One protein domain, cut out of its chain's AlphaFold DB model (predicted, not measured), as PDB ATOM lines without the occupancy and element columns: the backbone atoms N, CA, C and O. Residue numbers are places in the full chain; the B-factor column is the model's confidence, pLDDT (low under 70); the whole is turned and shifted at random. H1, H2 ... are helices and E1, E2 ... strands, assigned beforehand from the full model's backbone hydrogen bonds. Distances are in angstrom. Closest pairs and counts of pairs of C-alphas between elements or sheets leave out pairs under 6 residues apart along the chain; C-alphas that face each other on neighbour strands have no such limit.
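What this domain is: This is residues 147 to 236 of the 526 residues of the protein "ESCO1/2 acetyl-transferase-domain-containing protein" of Endogone sp. FLAS-F59071 (UniProt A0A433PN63). What shape? A strongly twisted antiparallel sheet, E1 E2 E3 E4, is grazed by H1; residues 174 to 189 stick out as a loop. What make-up? Of 90 printed residues, under half are in named elements, E1 E2 H1 H2 E3 E4, mixed in class. It is only just loose, close to compact: radius of gyration of the C-alphas 15.1 A, spans 46 by 31 by 21 A.

Where its parts are: Which strands? E1 is residues 155 to 158, from C-alpha 155 at (192.034, 165.349, 235.262), E2 164 to 169, E3 221 to 226 and E4 231 to 236, ending with C-alpha 236 at (186.794, 159.417, 247.624). Which helices? H1 is 194 to 206, 18.2 A long, and H2 214 to 219.

How they stand to each other: What joins E3 and E4? They form a hairpin, with N 225 and O 234 within hydrogen-bond range at 2.9 A. Which helix meets the sheet? H1 only grazes it, closest C-alphas Val 203 and Cys 235, 7.9 A; H2 is not on it. Every O i to N i+4 pair is within range in H1, 1 of 2 in H2.

The domain as a whole: Any cut? The printed part has no cut; the link E2 to H1 is long. Low confidence? Residues 170 to 196 are among those under 70.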
ATOM      1  N   TYR A 147     179.308 170.947 239.607       81.38
ATOM      2  CA  TYR A 147     180.751 171.064 239.479       81.38
ATOM      3  C   TYR A 147     181.065 172.046 238.339       81.38
ATOM      4  O   TYR A 147     181.217 171.628 237.186       81.38
ATOM      5  N   PRO A 148     181.156 173.362 238.609       69.88
ATOM      6  CA  PRO A 148     181.372 174.356 237.553       69.88
ATOM      7  C   PRO A 148     182.718 174.175 236.825       69.88
ATOM      8  O   PRO A 148     182.841 174.572 235.663       69.88
ATOM      9  N   GLY A 149     183.682 173.503 237.470       68.25
ATOM     10  CA  GLY A 149     185.034 173.261 236.970       68.25
ATOM     11  C   GLY A 149     185.995 174.396 237.322       68.25
ATOM     12  O   GLY A 149     185.579 175.512 237.631       68.25
ATOM     13  N   TYR A 150     187.299 174.116 237.282       70.25
ATOM     14  CA  TYR A 150     188.335 175.117 237.542       70.25
ATOM     15  C   TYR A 150     189.449 175.058 236.494       70.25
ATOM     16  O   TYR A 150     189.761 174.003 235.953       70.25
ATOM     17  N   LYS A 151     190.058 176.217 236.201       58.19
ATOM     18  CA  LYS A 151     190.988 176.411 235.066       58.19
ATOM     19  C   LYS A 151     192.214 175.483 235.080       58.19
ATOM     20  O   LYS A 151     192.797 175.243 234.030       58.19
ATOM     21  N   ASN A 152     192.567 174.961 236.254       68.69
ATOM     22  CA  ASN A 152     193.724 174.100 236.495       68.69
ATOM     23  C   ASN A 152     193.298 172.688 236.957       68.69
ATOM     24  O   ASN A 152     193.955 172.102 237.819       68.69
ATOM     25  N   GLU A 153     192.166 172.158 236.473       78.12
ATOM     26  CA  GLU A 153     191.674 170.841 236.899       78.12
ATOM     27  C   GLU A 153     192.645 169.701 236.550       78.12
ATOM     28  O   GLU A 153     192.968 169.445 235.389       78.12
ATOM     29  N   ILE A 154     193.107 168.985 237.581       83.50
ATOM     30  CA  ILE A 154     193.990 167.828 237.415       83.50
ATOM     31  C   ILE A 154     193.108 166.630 237.069       83.50
ATOM     32  O   ILE A 154     192.728 165.843 237.936       83.50
ATOM     33  N   VAL A 155     192.737 166.520 235.793       88.69
ATOM     34  CA  VAL A 155     192.034 165.349 235.262       88.69
ATOM     35  C   VAL A 155     193.003 164.173 235.227       88.69
ATOM     36  O   VAL A 155     194.024 164.203 234.542       88.69
ATOM     37  N   VAL A 156     192.681 163.136 235.992       89.12
ATOM     38  CA  VAL A 156     193.558 161.990 236.246       89.12
ATOM     39  C   VAL A 156     193.187 160.766 235.406       89.12
ATOM     40  O   VAL A 156     194.069 159.974 235.055       89.12
ATOM     41  N   ASP A 157     191.900 160.644 235.083       91.06
ATOM     42  CA  ASP A 157     191.284 159.597 234.267       91.06
ATOM     43  C   ASP A 157     190.023 160.155 233.569       91.06
ATOM     44  O   ASP A 157     189.412 161.118 234.046       91.06
ATOM     45  N   LYS A 158     189.643 159.565 232.430       91.56
ATOM     46  CA  LYS A 158     188.474 159.935 231.617       91.56
ATOM     47  C   LYS A 158     187.702 158.684 231.212       91.56
ATOM     48  O   LYS A 158     188.288 157.692 230.789       91.56
ATOM     49  N   ASP A 159     186.385 158.747 231.323       88.75
ATOM     50  CA  ASP A 159     185.488 157.680 230.909       88.75
ATOM     51  C   ASP A 159     184.986 157.865 229.470       88.75
ATOM     52  O   ASP A 159     184.868 158.986 228.971       88.75
ATOM     53  N   ASN A 160     184.645 156.750 228.825       83.62
ATOM     54  CA  ASN A 160     184.158 156.706 227.449       83.62
ATOM     55  C   ASN A 160     182.823 157.458 227.284       83.62
ATOM     56  O   ASN A 160     182.574 158.017 226.222       83.62
ATOM     57  N   ALA A 161     181.997 157.543 228.336       82.44
ATOM     58  CA  ALA A 161     180.755 158.325 228.348       82.44
ATOM     59  C   ALA A 161     180.963 159.818 228.707       82.44
ATOM     60  O   ALA A 161     180.055 160.477 229.219       82.44
ATOM     61  N   GLY A 162     182.173 160.361 228.519       84.06
ATOM     62  CA  GLY A 162     182.496 161.770 228.787       84.06
ATOM     63  C   GLY A 162     182.599 162.146 230.274       84.06
ATOM     64  O   GLY A 162     182.762 163.322 230.606       84.06
ATOM     65  N   GLY A 163     182.517 161.170 231.183       90.12
ATOM     66  CA  GLY A 163     182.859 161.364 232.592       90.12
ATOM     67  C   GLY A 163     184.363 161.591 232.786       90.12
ATOM     68  O   GLY A 163     185.179 161.203 231.949       90.12
ATOM     69  N   ARG A 164     184.762 162.213 233.897       92.88
ATOM     70  CA  ARG A 164     186.179 162.397 234.246       92.88
ATOM     71  C   ARG A 164     186.408 162.377 235.750       92.88
ATOM     72  O   ARG A 164     185.560 162.838 236.510       92.88
ATOM     73  N   ILE A 165     187.561 161.865 236.168       92.44
ATOM     74  CA  ILE A 165     187.982 161.865 237.571       92.44
ATOM     75  C   ILE A 165     189.019 162.969 237.764       92.44
ATOM     76  O   ILE A 165     190.072 162.961 237.121       92.44
ATOM     77  N   VAL A 166     188.714 163.917 238.648       89.56
ATOM     78  CA  VAL A 166     189.596 165.039 238.999       89.56
ATOM     79  C   VAL A 166     190.211 164.788 240.372       89.56
ATOM     80  O   VAL A 166     189.498 164.440 241.313       89.56
ATOM     81  N   MET A 167     191.526 164.973 240.497       88.25
ATOM     82  CA  MET A 167     192.229 164.920 241.781       88.25
ATOM     83  C   MET A 167     192.422 166.327 242.347       88.25
ATOM     84  O   MET A 167     192.963 167.209 241.682       88.25
ATOM     85  N   ILE A 168     192.045 166.506 243.609       81.75
ATOM     86  CA  ILE A 168     192.322 167.698 244.405       81.75
ATOM     87  C   ILE A 168     193.302 167.309 245.519       81.75
ATOM     88  O   ILE A 168     193.212 166.245 246.133       81.75
ATOM     89  N   THR A 169     194.306 168.150 245.749       76.38
ATOM     90  CA  THR A 169     195.352 167.942 246.759       76.38
ATOM     91  C   THR A 169     195.736 169.300 247.324       76.38
ATOM     92  O   THR A 169     196.069 170.198 246.548       76.38
ATOM     93  N   HIS A 170     195.724 169.449 248.652       65.00
ATOM     94  CA  HIS A 170     195.890 170.747 249.320       65.00
ATOM     95  C   HIS A 170     197.160 171.504 248.879       65.00
ATOM     96  O   HIS A 170     197.153 172.712 248.660       65.00
ATOM     97  N   ARG A 171     198.252 170.773 248.625       55.94
ATOM     98  CA  ARG A 171     199.557 171.329 248.224       55.94
ATOM     99  C   ARG A 171     199.607 171.938 246.803       55.94
ATOM    100  O   ARG A 171     200.648 172.463 246.411       55.94
ATOM    101  N   SER A 172     198.529 171.867 246.015       47.28
ATOM    102  CA  SER A 172     198.541 172.102 244.557       47.28
ATOM    103  C   SER A 172     198.312 173.555 244.086       47.28
ATOM    104  O   SER A 172     197.748 173.779 243.014       47.28
ATOM    105  N   SER A 173     198.790 174.555 244.832       43.59
ATOM    106  CA  SER A 173     198.853 175.966 244.387       43.59
ATOM    107  C   SER A 173     200.195 176.653 244.695       43.59
ATOM    108  O   SER A 173     200.330 177.873 244.613       43.59
ATOM    109  N   ALA A 174     201.245 175.877 244.994       41.81
ATOM    110  CA  ALA A 174     202.575 176.394 245.350       41.81
ATOM    111  C   ALA A 174     203.285 177.222 244.248       41.81
ATOM    112  O   ALA A 174     204.339 177.799 244.512       41.81
ATOM    113  N   HIS A 175     202.710 177.322 243.045       36.97
ATOM    114  CA  HIS A 175     203.251 178.090 241.921       36.97
ATOM    115  C   HIS A 175     202.948 179.601 241.935       36.97
ATOM    116  O   HIS A 175     203.371 180.288 241.008       36.97
ATOM    117  N   GLU A 176     202.307 180.144 242.980       42.44
ATOM    118  CA  GLU A 176     202.075 181.600 243.091       42.44
ATOM    119  C   GLU A 176     202.529 182.240 244.423       42.44
ATOM    120  O   GLU A 176     202.411 183.448 244.612       42.44
ATOM    121  N   LYS A 177     203.183 181.488 245.328       37.91
ATOM    122  CA  LYS A 177     203.689 181.996 246.630       37.91
ATOM    123  C   LYS A 177     204.911 182.946 246.536       37.91
ATOM    124  O   LYS A 177     205.776 182.926 247.411       37.91
ATOM    125  N   LYS A 178     205.033 183.770 245.481       38.25
ATOM    126  CA  LYS A 178     206.131 184.753 245.337       38.25
ATOM    127  C   LYS A 178     205.817 186.036 244.545       38.25
ATOM    128  O   LYS A 178     206.729 186.658 243.999       38.25
ATOM    129  N   LYS A 179     204.559 186.485 244.520       34.94
ATOM    130  CA  LYS A 179     204.196 187.853 244.108       34.94
ATOM    131  C   LYS A 179     203.018 188.326 244.962       34.94
ATOM    132  O   LYS A 179     202.031 187.612 245.018       34.94
ATOM    133  N   LEU A 180     203.154 189.503 245.590       39.06
ATOM    134  CA  LEU A 180     202.256 190.067 246.622       39.06
ATOM    135  C   LEU A 180     202.185 189.184 247.900       39.06
ATOM    136  O   LEU A 180     201.963 187.988 247.829       39.06
ATOM    137  N   MET A 181     202.364 189.660 249.139       36.84
ATOM    138  CA  MET A 181     202.707 190.990 249.677       36.84
ATOM    139  C   MET A 181     201.910 192.190 249.139       36.84
ATOM    140  O   MET A 181     202.448 193.280 248.982       36.84
ATOM    141  N   CYS A 182     200.607 191.997 248.943       31.55
ATOM    142  CA  CYS A 182     199.608 193.022 249.254       31.55
ATOM    143  C   CYS A 182     198.764 192.433 250.398       31.55
ATOM    144  O   CYS A 182     198.057 191.464 250.165       31.55
ATOM    145  N   PHE A 183     199.029 192.726 251.673       30.73
ATOM    146  CA  PHE A 183     198.950 194.010 252.392       30.73
ATOM    147  C   PHE A 183     197.550 194.193 252.997       30.73
ATOM    148  O   PHE A 183     196.556 194.176 252.284       30.73
ATOM    149  N   LEU A 184     197.537 194.403 254.318       31.30
ATOM    150  CA  LEU A 184     196.399 194.398 255.248       31.30
ATOM    151  C   LEU A 184     195.863 193.023 255.695       31.30
ATOM    152  O   LEU A 184     195.787 192.040 254.967       31.30
ATOM    153  N   ILE A 185     195.552 193.020 256.989       41.38
ATOM    154  CA  ILE A 185     195.000 191.956 257.831       41.38
ATOM    155  C   ILE A 185     193.625 191.506 257.298       41.38
ATOM    156  O   ILE A 185     192.907 192.326 256.734       41.38
ATOM    157  N   MET A 186     193.239 190.244 257.562       36.88
ATOM    158  CA  MET A 186     191.957 189.602 257.181       36.88
ATOM    159  C   MET A 186     191.907 188.903 255.799       36.88
ATOM    160  O   MET A 186     190.852 188.816 255.186       36.88
ATOM    161  N   CYS A 187     193.027 188.331 255.336       32.94
ATOM    162  CA  CYS A 187     193.084 187.376 254.208       32.94
ATOM    163  C   CYS A 187     194.162 186.288 254.432       32.94
ATOM    164  O   CYS A 187     195.028 186.068 253.589       32.94
ATOM    165  N   TYR A 188     194.157 185.636 255.603       35.66
ATOM    166  CA  TYR A 188     195.107 184.560 255.950       35.66
ATOM    167  C   TYR A 188     194.399 183.223 256.224       35.66
ATOM    168  O   TYR A 188     194.678 182.538 257.202       35.66
ATOM    169  N   VAL A 189     193.472 182.863 255.336       38.34
ATOM    170  CA  VAL A 189     192.987 181.490 255.163       38.34
ATOM    171  C   VAL A 189     193.338 181.114 253.728       38.34
ATOM    172  O   VAL A 189     192.930 181.803 252.794       38.34
ATOM    173  N   VAL A 190     194.158 180.080 253.538       39.88
ATOM    174  CA  VAL A 190     194.464 179.560 252.197       39.88
ATOM    175  C   VAL A 190     193.354 178.580 251.856       39.88
ATOM    176  O   VAL A 190     193.507 177.380 252.043       39.88
ATOM    177  N   GLU A 191     192.201 179.116 251.458       43.47
ATOM    178  CA  GLU A 191     190.970 178.333 251.392       43.47
ATOM    179  C   GLU A 191     191.112 177.090 250.504       43.47
ATOM    180  O   GLU A 191     191.416 177.168 249.306       43.47
ATOM    181  N   PHE A 192     190.779 175.932 251.083       50.69
ATOM    182  CA  PHE A 192     190.188 174.838 250.320       50.69
ATOM    183  C   PHE A 192     189.089 175.422 249.419       50.69
ATOM    184  O   PHE A 192     188.249 176.167 249.926       50.69
ATOM    185  N   PRO A 193     189.037 175.101 248.110       58.09
ATOM    186  CA  PRO A 193     188.017 175.666 247.235       58.09
ATOM    187  C   PRO A 193     186.639 175.355 247.826       58.09
ATOM    188  O   PRO A 193     186.333 174.185 248.046       58.09
ATOM    189  N   HIS A 194     185.832 176.388 248.092       58.19
ATOM    190  CA  HIS A 194     184.591 176.295 248.882       58.19
ATOM    191  C   HIS A 194     183.685 175.132 248.434       58.19
ATOM    192  O   HIS A 194     183.170 174.380 249.253       58.19
ATOM    193  N   GLN A 195     183.618 174.877 247.125       62.84
ATOM    194  CA  GLN A 195     182.888 173.759 246.514       62.84
ATOM    195  C   GLN A 195     183.358 172.364 246.972       62.84
ATOM    196  O   GLN A 195     182.536 171.461 247.087       62.84
ATOM    197  N   LEU A 196     184.648 172.155 247.263       69.81
ATOM    198  CA  LEU A 196     185.119 170.911 247.884       69.81
ATOM    199  C   LEU A 196     184.695 170.840 249.353       69.81
ATOM    200  O   LEU A 196     184.325 169.760 249.800       69.81
ATOM    201  N   GLN A 197     184.670 171.957 250.088       73.31
ATOM    202  CA  GLN A 197     184.058 171.956 251.417       73.31
ATOM    203  C   GLN A 197     182.563 171.612 251.328       73.31
ATOM    204  O   GLN A 197     182.085 170.840 252.142       73.31
ATOM    205  N   ASP A 198     181.827 172.106 250.330       75.56
ATOM    206  CA  ASP A 198     180.389 171.830 250.160       75.56
ATOM    207  C   ASP A 198     180.104 170.391 249.706       75.56
ATOM    208  O   ASP A 198     179.160 169.758 250.184       75.56
ATOM    209  N   ILE A 199     180.958 169.825 248.846       78.56
ATOM    210  CA  ILE A 199     180.942 168.394 248.516       78.56
ATOM    211  C   ILE A 199     181.254 167.566 249.769       78.56
ATOM    212  O   ILE A 199     180.541 166.602 250.037       78.56
ATOM    213  N   LEU A 200     182.265 167.937 250.564       80.25
ATOM    214  CA  LEU A 200     182.612 167.227 251.798       80.25
ATOM    215  C   LEU A 200     181.509 167.336 252.857       80.25
ATOM    216  O   LEU A 200     181.137 166.305 253.397       80.25
ATOM    217  N   LYS A 201     180.918 168.516 253.094       80.94
ATOM    218  CA  LYS A 201     179.737 168.702 253.961       80.94
ATOM    219  C   LYS A 201     178.616 167.752 253.534       80.94
ATOM    220  O   LYS A 201     178.150 166.954 254.338       80.94
ATOM    221  N   THR A 202     178.263 167.758 252.245       78.12
ATOM    222  CA  THR A 202     177.204 166.899 251.685       78.12
ATOM    223  C   THR A 202     177.514 165.404 251.854       78.12
ATOM    224  O   THR A 202     176.640 164.630 252.238       78.12
ATOM    225  N   VAL A 203     178.762 164.985 251.607       83.56
ATOM    226  CA  VAL A 203     179.235 163.605 251.824       83.56
ATOM    227  C   VAL A 203     179.200 163.229 253.308       83.56
ATOM    228  O   VAL A 203     178.785 162.124 253.640       83.56
ATOM    229  N   ASN A 204     179.586 164.138 254.203       85.56
ATOM    230  CA  ASN A 204     179.568 163.926 255.649       85.56
ATOM    231  C   ASN A 204     178.128 163.761 256.158       85.56
ATOM    232  O   ASN A 204     177.866 162.835 256.920       85.56
ATOM    233  N   THR A 205     177.182 164.576 255.674       79.94
ATOM    234  CA  THR A 205     175.746 164.428 255.962       79.94
ATOM    235  C   THR A 205     175.192 163.103 255.426       79.94
ATOM    236  O   THR A 205     174.560 162.365 256.176       79.94
ATOM    237  N   GLU A 206     175.473 162.744 254.167       79.31
ATOM    238  CA  GLU A 206     175.028 161.474 253.555       79.31
ATOM    239  C   GLU A 206     175.603 160.218 254.230       79.31
ATOM    240  O   GLU A 206     174.983 159.154 254.169       79.31
ATOM    241  N   LEU A 207     176.785 160.322 254.845       80.62
ATOM    242  CA  LEU A 207     177.455 159.241 255.571       80.62
ATOM    243  C   LEU A 207     177.284 159.335 257.101       80.62
ATOM    244  O   LEU A 207     177.906 158.554 257.818       80.62
ATOM    245  N   GLY A 208     176.505 160.293 257.620       76.00
ATOM    246  CA  GLY A 208     176.329 160.519 259.066       76.00
ATOM    247  C   GLY A 208     177.640 160.742 259.840       76.00
ATOM    248  O   GLY A 208     177.726 160.412 261.018       76.00
ATOM    249  N   SER A 209     178.683 161.227 259.163       77.75
ATOM    250  CA  SER A 209     180.078 161.171 259.616       77.75
ATOM    251  C   SER A 209     180.580 162.519 260.137       77.75
ATOM    252  O   SER A 209     180.312 163.559 259.539       77.75
ATOM    253  N   VAL A 210     181.393 162.498 261.200       80.31
ATOM    254  CA  VAL A 210     182.059 163.687 261.774       80.31
ATOM    255  C   VAL A 210     182.905 164.399 260.714       80.31
ATOM    256  O   VAL A 210     183.533 163.732 259.890       80.31
ATOM    257  N   GLU A 211     182.936 165.733 260.711       75.19
ATOM    258  CA  GLU A 211     183.754 166.514 259.772       75.19
ATOM    259  C   GLU A 211     185.263 166.293 259.988       75.19
ATOM    260  O   GLU A 211     185.722 166.091 261.112       75.19
ATOM    261  N   LEU A 212     186.052 166.324 258.906       74.12
ATOM    262  CA  LEU A 212     187.511 166.201 258.995       74.12
ATOM    263  C   LEU A 212     188.140 167.553 259.374       74.12
ATOM    264  O   LEU A 212     187.855 168.542 258.696       74.12
ATOM    265  N   PRO A 213     189.032 167.610 260.383       75.50
ATOM    266  CA  PRO A 213     189.777 168.824 260.694       75.50
ATOM    267  C   PRO A 213     190.764 169.167 259.569       75.50
ATOM    268  O   PRO A 213     191.304 168.283 258.896       75.50
ATOM    269  N   GLU A 214     191.035 170.461 259.392       70.62
ATOM    270  CA  GLU A 214     191.819 170.983 258.264       70.62
ATOM    271  C   GLU A 214     193.252 170.412 258.209       70.62
ATOM    272  O   GLU A 214     193.745 170.088 257.131       70.62
ATOM    273  N   GLU A 215     193.866 170.130 259.366       72.62
ATOM    274  CA  GLU A 215     195.176 169.458 259.480       72.62
ATOM    275  C   GLU A 215     195.214 168.058 258.831       72.62
ATOM    276  O   GLU A 215     196.216 167.679 258.218       72.62
ATOM    277  N   ARG A 216     194.119 167.283 258.912       74.06
ATOM    278  CA  ARG A 216     194.008 165.992 258.204       74.06
ATOM    279  C   ARG A 216     193.705 166.199 256.726       74.06
ATOM    280  O   ARG A 216     194.247 165.478 255.886       74.06
ATOM    281  N   LEU A 217     192.905 167.211 256.383       74.94
ATOM    282  CA  LEU A 217     192.635 167.574 254.988       74.94
ATOM    283  C   LEU A 217     193.906 168.010 254.231       74.94
ATOM    284  O   LEU A 217     193.999 167.739 253.033       74.94
ATOM    285  N   GLU A 218     194.921 168.577 254.901       74.69
ATOM    286  CA  GLU A 218     196.227 168.857 254.279       74.69
ATOM    287  C   GLU A 218     196.927 167.603 253.729       74.69
ATOM    288  O   GLU A 218     197.598 167.657 252.693       74.69
ATOM    289  N   GLN A 219     196.790 166.484 254.446       76.56
ATOM    290  CA  GLN A 219     197.433 165.201 254.149       76.56
ATOM    291  C   GLN A 219     196.579 164.324 253.217       76.56
ATOM    292  O   GLN A 219     197.075 163.356 252.632       76.56
ATOM    293  N   CYS A 220     195.303 164.678 253.051       85.06
ATOM    294  CA  CYS A 220     194.360 163.995 252.180       85.06
ATOM    295  C   CYS A 220     194.560 164.319 250.689       85.06
ATOM    296  O   CYS A 220     194.958 165.412 250.276       85.06
ATOM    297  N   LYS A 221     194.162 163.359 249.853       87.69
ATOM    298  CA  LYS A 221     193.912 163.521 248.420       87.69
ATOM    299  C   LYS A 221     192.457 163.165 248.145       87.69
ATOM    300  O   LYS A 221     192.039 162.035 248.395       87.69
ATOM    301  N   ALA A 222     191.698 164.125 247.630       89.12
ATOM    302  CA  ALA A 222     190.320 163.906 247.213       89.12
ATOM    303  C   ALA A 222     190.283 163.595 245.713       89.12
ATOM    304  O   ALA A 222     190.886 164.313 244.915       89.12
ATOM    305  N   PHE A 223     189.560 162.551 245.316       91.00
ATOM    306  CA  PHE A 223     189.301 162.225 243.914       91.00
ATOM    307  C   PHE A 223     187.793 162.267 243.672       91.00
ATOM    308  O   PHE A 223     187.025 161.596 244.363       91.00
ATOM    309  N   ILE A 224     187.366 163.072 242.701       90.94
ATOM    310  CA  ILE A 224     185.957 163.379 242.441       90.94
ATOM    311  C   ILE A 224     185.587 162.881 241.047       90.94
ATOM    312  O   ILE A 224     186.244 163.240 240.070       90.94
ATOM    313  N   TYR A 225     184.524 162.081 240.946       91.88
ATOM    314  CA  TYR A 225     183.944 161.678 239.668       91.88
ATOM    315  C   TYR A 225     182.943 162.734 239.198       91.88
ATOM    316  O   TYR A 225     181.906 162.944 239.833       91.88
ATOM    317  N   VAL A 226     183.224 163.351 238.054       90.88
ATOM    318  CA  VAL A 226     182.399 164.387 237.430       90.88
ATOM    319  C   VAL A 226     181.804 163.845 236.130       90.88
ATOM    320  O   VAL A 226     182.520 163.369 235.251       90.88
ATOM    321  N   SER A 227     180.482 163.918 236.001       90.19
ATOM    322  CA  SER A 227     179.740 163.573 234.782       90.19
ATOM    323  C   SER A 227     180.026 164.552 233.636       90.19
ATOM    324  O   SER A 227     180.351 165.716 233.878       90.19
ATOM    325  N   ALA A 228     179.781 164.127 232.391       86.75
ATOM    326  CA  ALA A 228     179.730 165.015 231.227       86.75
ATOM    327  C   ALA A 228     178.809 166.232 231.470       86.75
ATOM    328  O   ALA A 228     179.180 167.364 231.167       86.75
ATOM    329  N   LYS A 229     177.665 166.028 232.150       86.31
ATOM    330  CA  LYS A 229     176.713 167.087 232.548       86.31
ATOM    331  C   LYS A 229     177.196 167.985 233.709       86.31
ATOM    332  O   LYS A 229     176.374 168.591 234.384       86.31
ATOM    333  N   LYS A 230     178.506 168.046 233.994       85.62
ATOM    334  CA  LYS A 230     179.116 168.838 235.089       85.62
ATOM    335  C   LYS A 230     178.530 168.572 236.492       85.62
ATOM    336  O   LYS A 230     178.554 169.442 237.354       85.62
ATOM    337  N   LYS A 231     178.044 167.354 236.749       87.00
ATOM    338  CA  LYS A 231     177.541 166.919 238.066       87.00
ATOM    339  C   LYS A 231     178.528 165.988 238.763       87.00
ATOM    340  O   LYS A 231     179.039 165.058 238.138       87.00
ATOM    341  N   THR A 232     178.755 166.198 240.055       88.81
ATOM    342  CA  THR A 232     179.533 165.295 240.914       88.81
ATOM    343  C   THR A 232     178.718 164.036 241.207       88.81
ATOM    344  O   THR A 232     177.660 164.113 241.828       88.81
ATOM    345  N   LEU A 233     179.203 162.872 240.765       89.50
ATOM    346  CA  LEU A 233     178.531 161.579 240.974       89.50
ATOM    347  C   LEU A 233     179.179 160.735 242.078       89.50
ATOM    348  O   LEU A 233     178.548 159.805 242.575       89.50
ATOM    349  N   GLY A 234     180.422 161.034 242.457       90.12
ATOM    350  CA  GLY A 234     181.141 160.310 243.500       90.12
ATOM    351  C   GLY A 234     182.369 161.062 243.999       90.12
ATOM    352  O   GLY A 234     182.915 161.907 243.292       90.12
ATOM    353  N   CYS A 235     182.796 160.743 245.215       91.38
ATOM    354  CA  CYS A 235     183.955 161.320 245.884       91.38
ATOM    355  C   CYS A 235     184.653 160.230 246.706       91.38
ATOM    356  O   CYS A 235     183.988 159.427 247.362       91.38
ATOM    357  N   VAL A 236     185.983 160.209 246.692       93.31
ATOM    358  CA  VAL A 236     186.794 159.417 247.624       93.31
ATOM    359  C   VAL A 236     187.880 160.299 248.236       93.31
ATOM    360  O   VAL A 236     188.566 161.033 247.524       93.31
TER     361      VAL A 236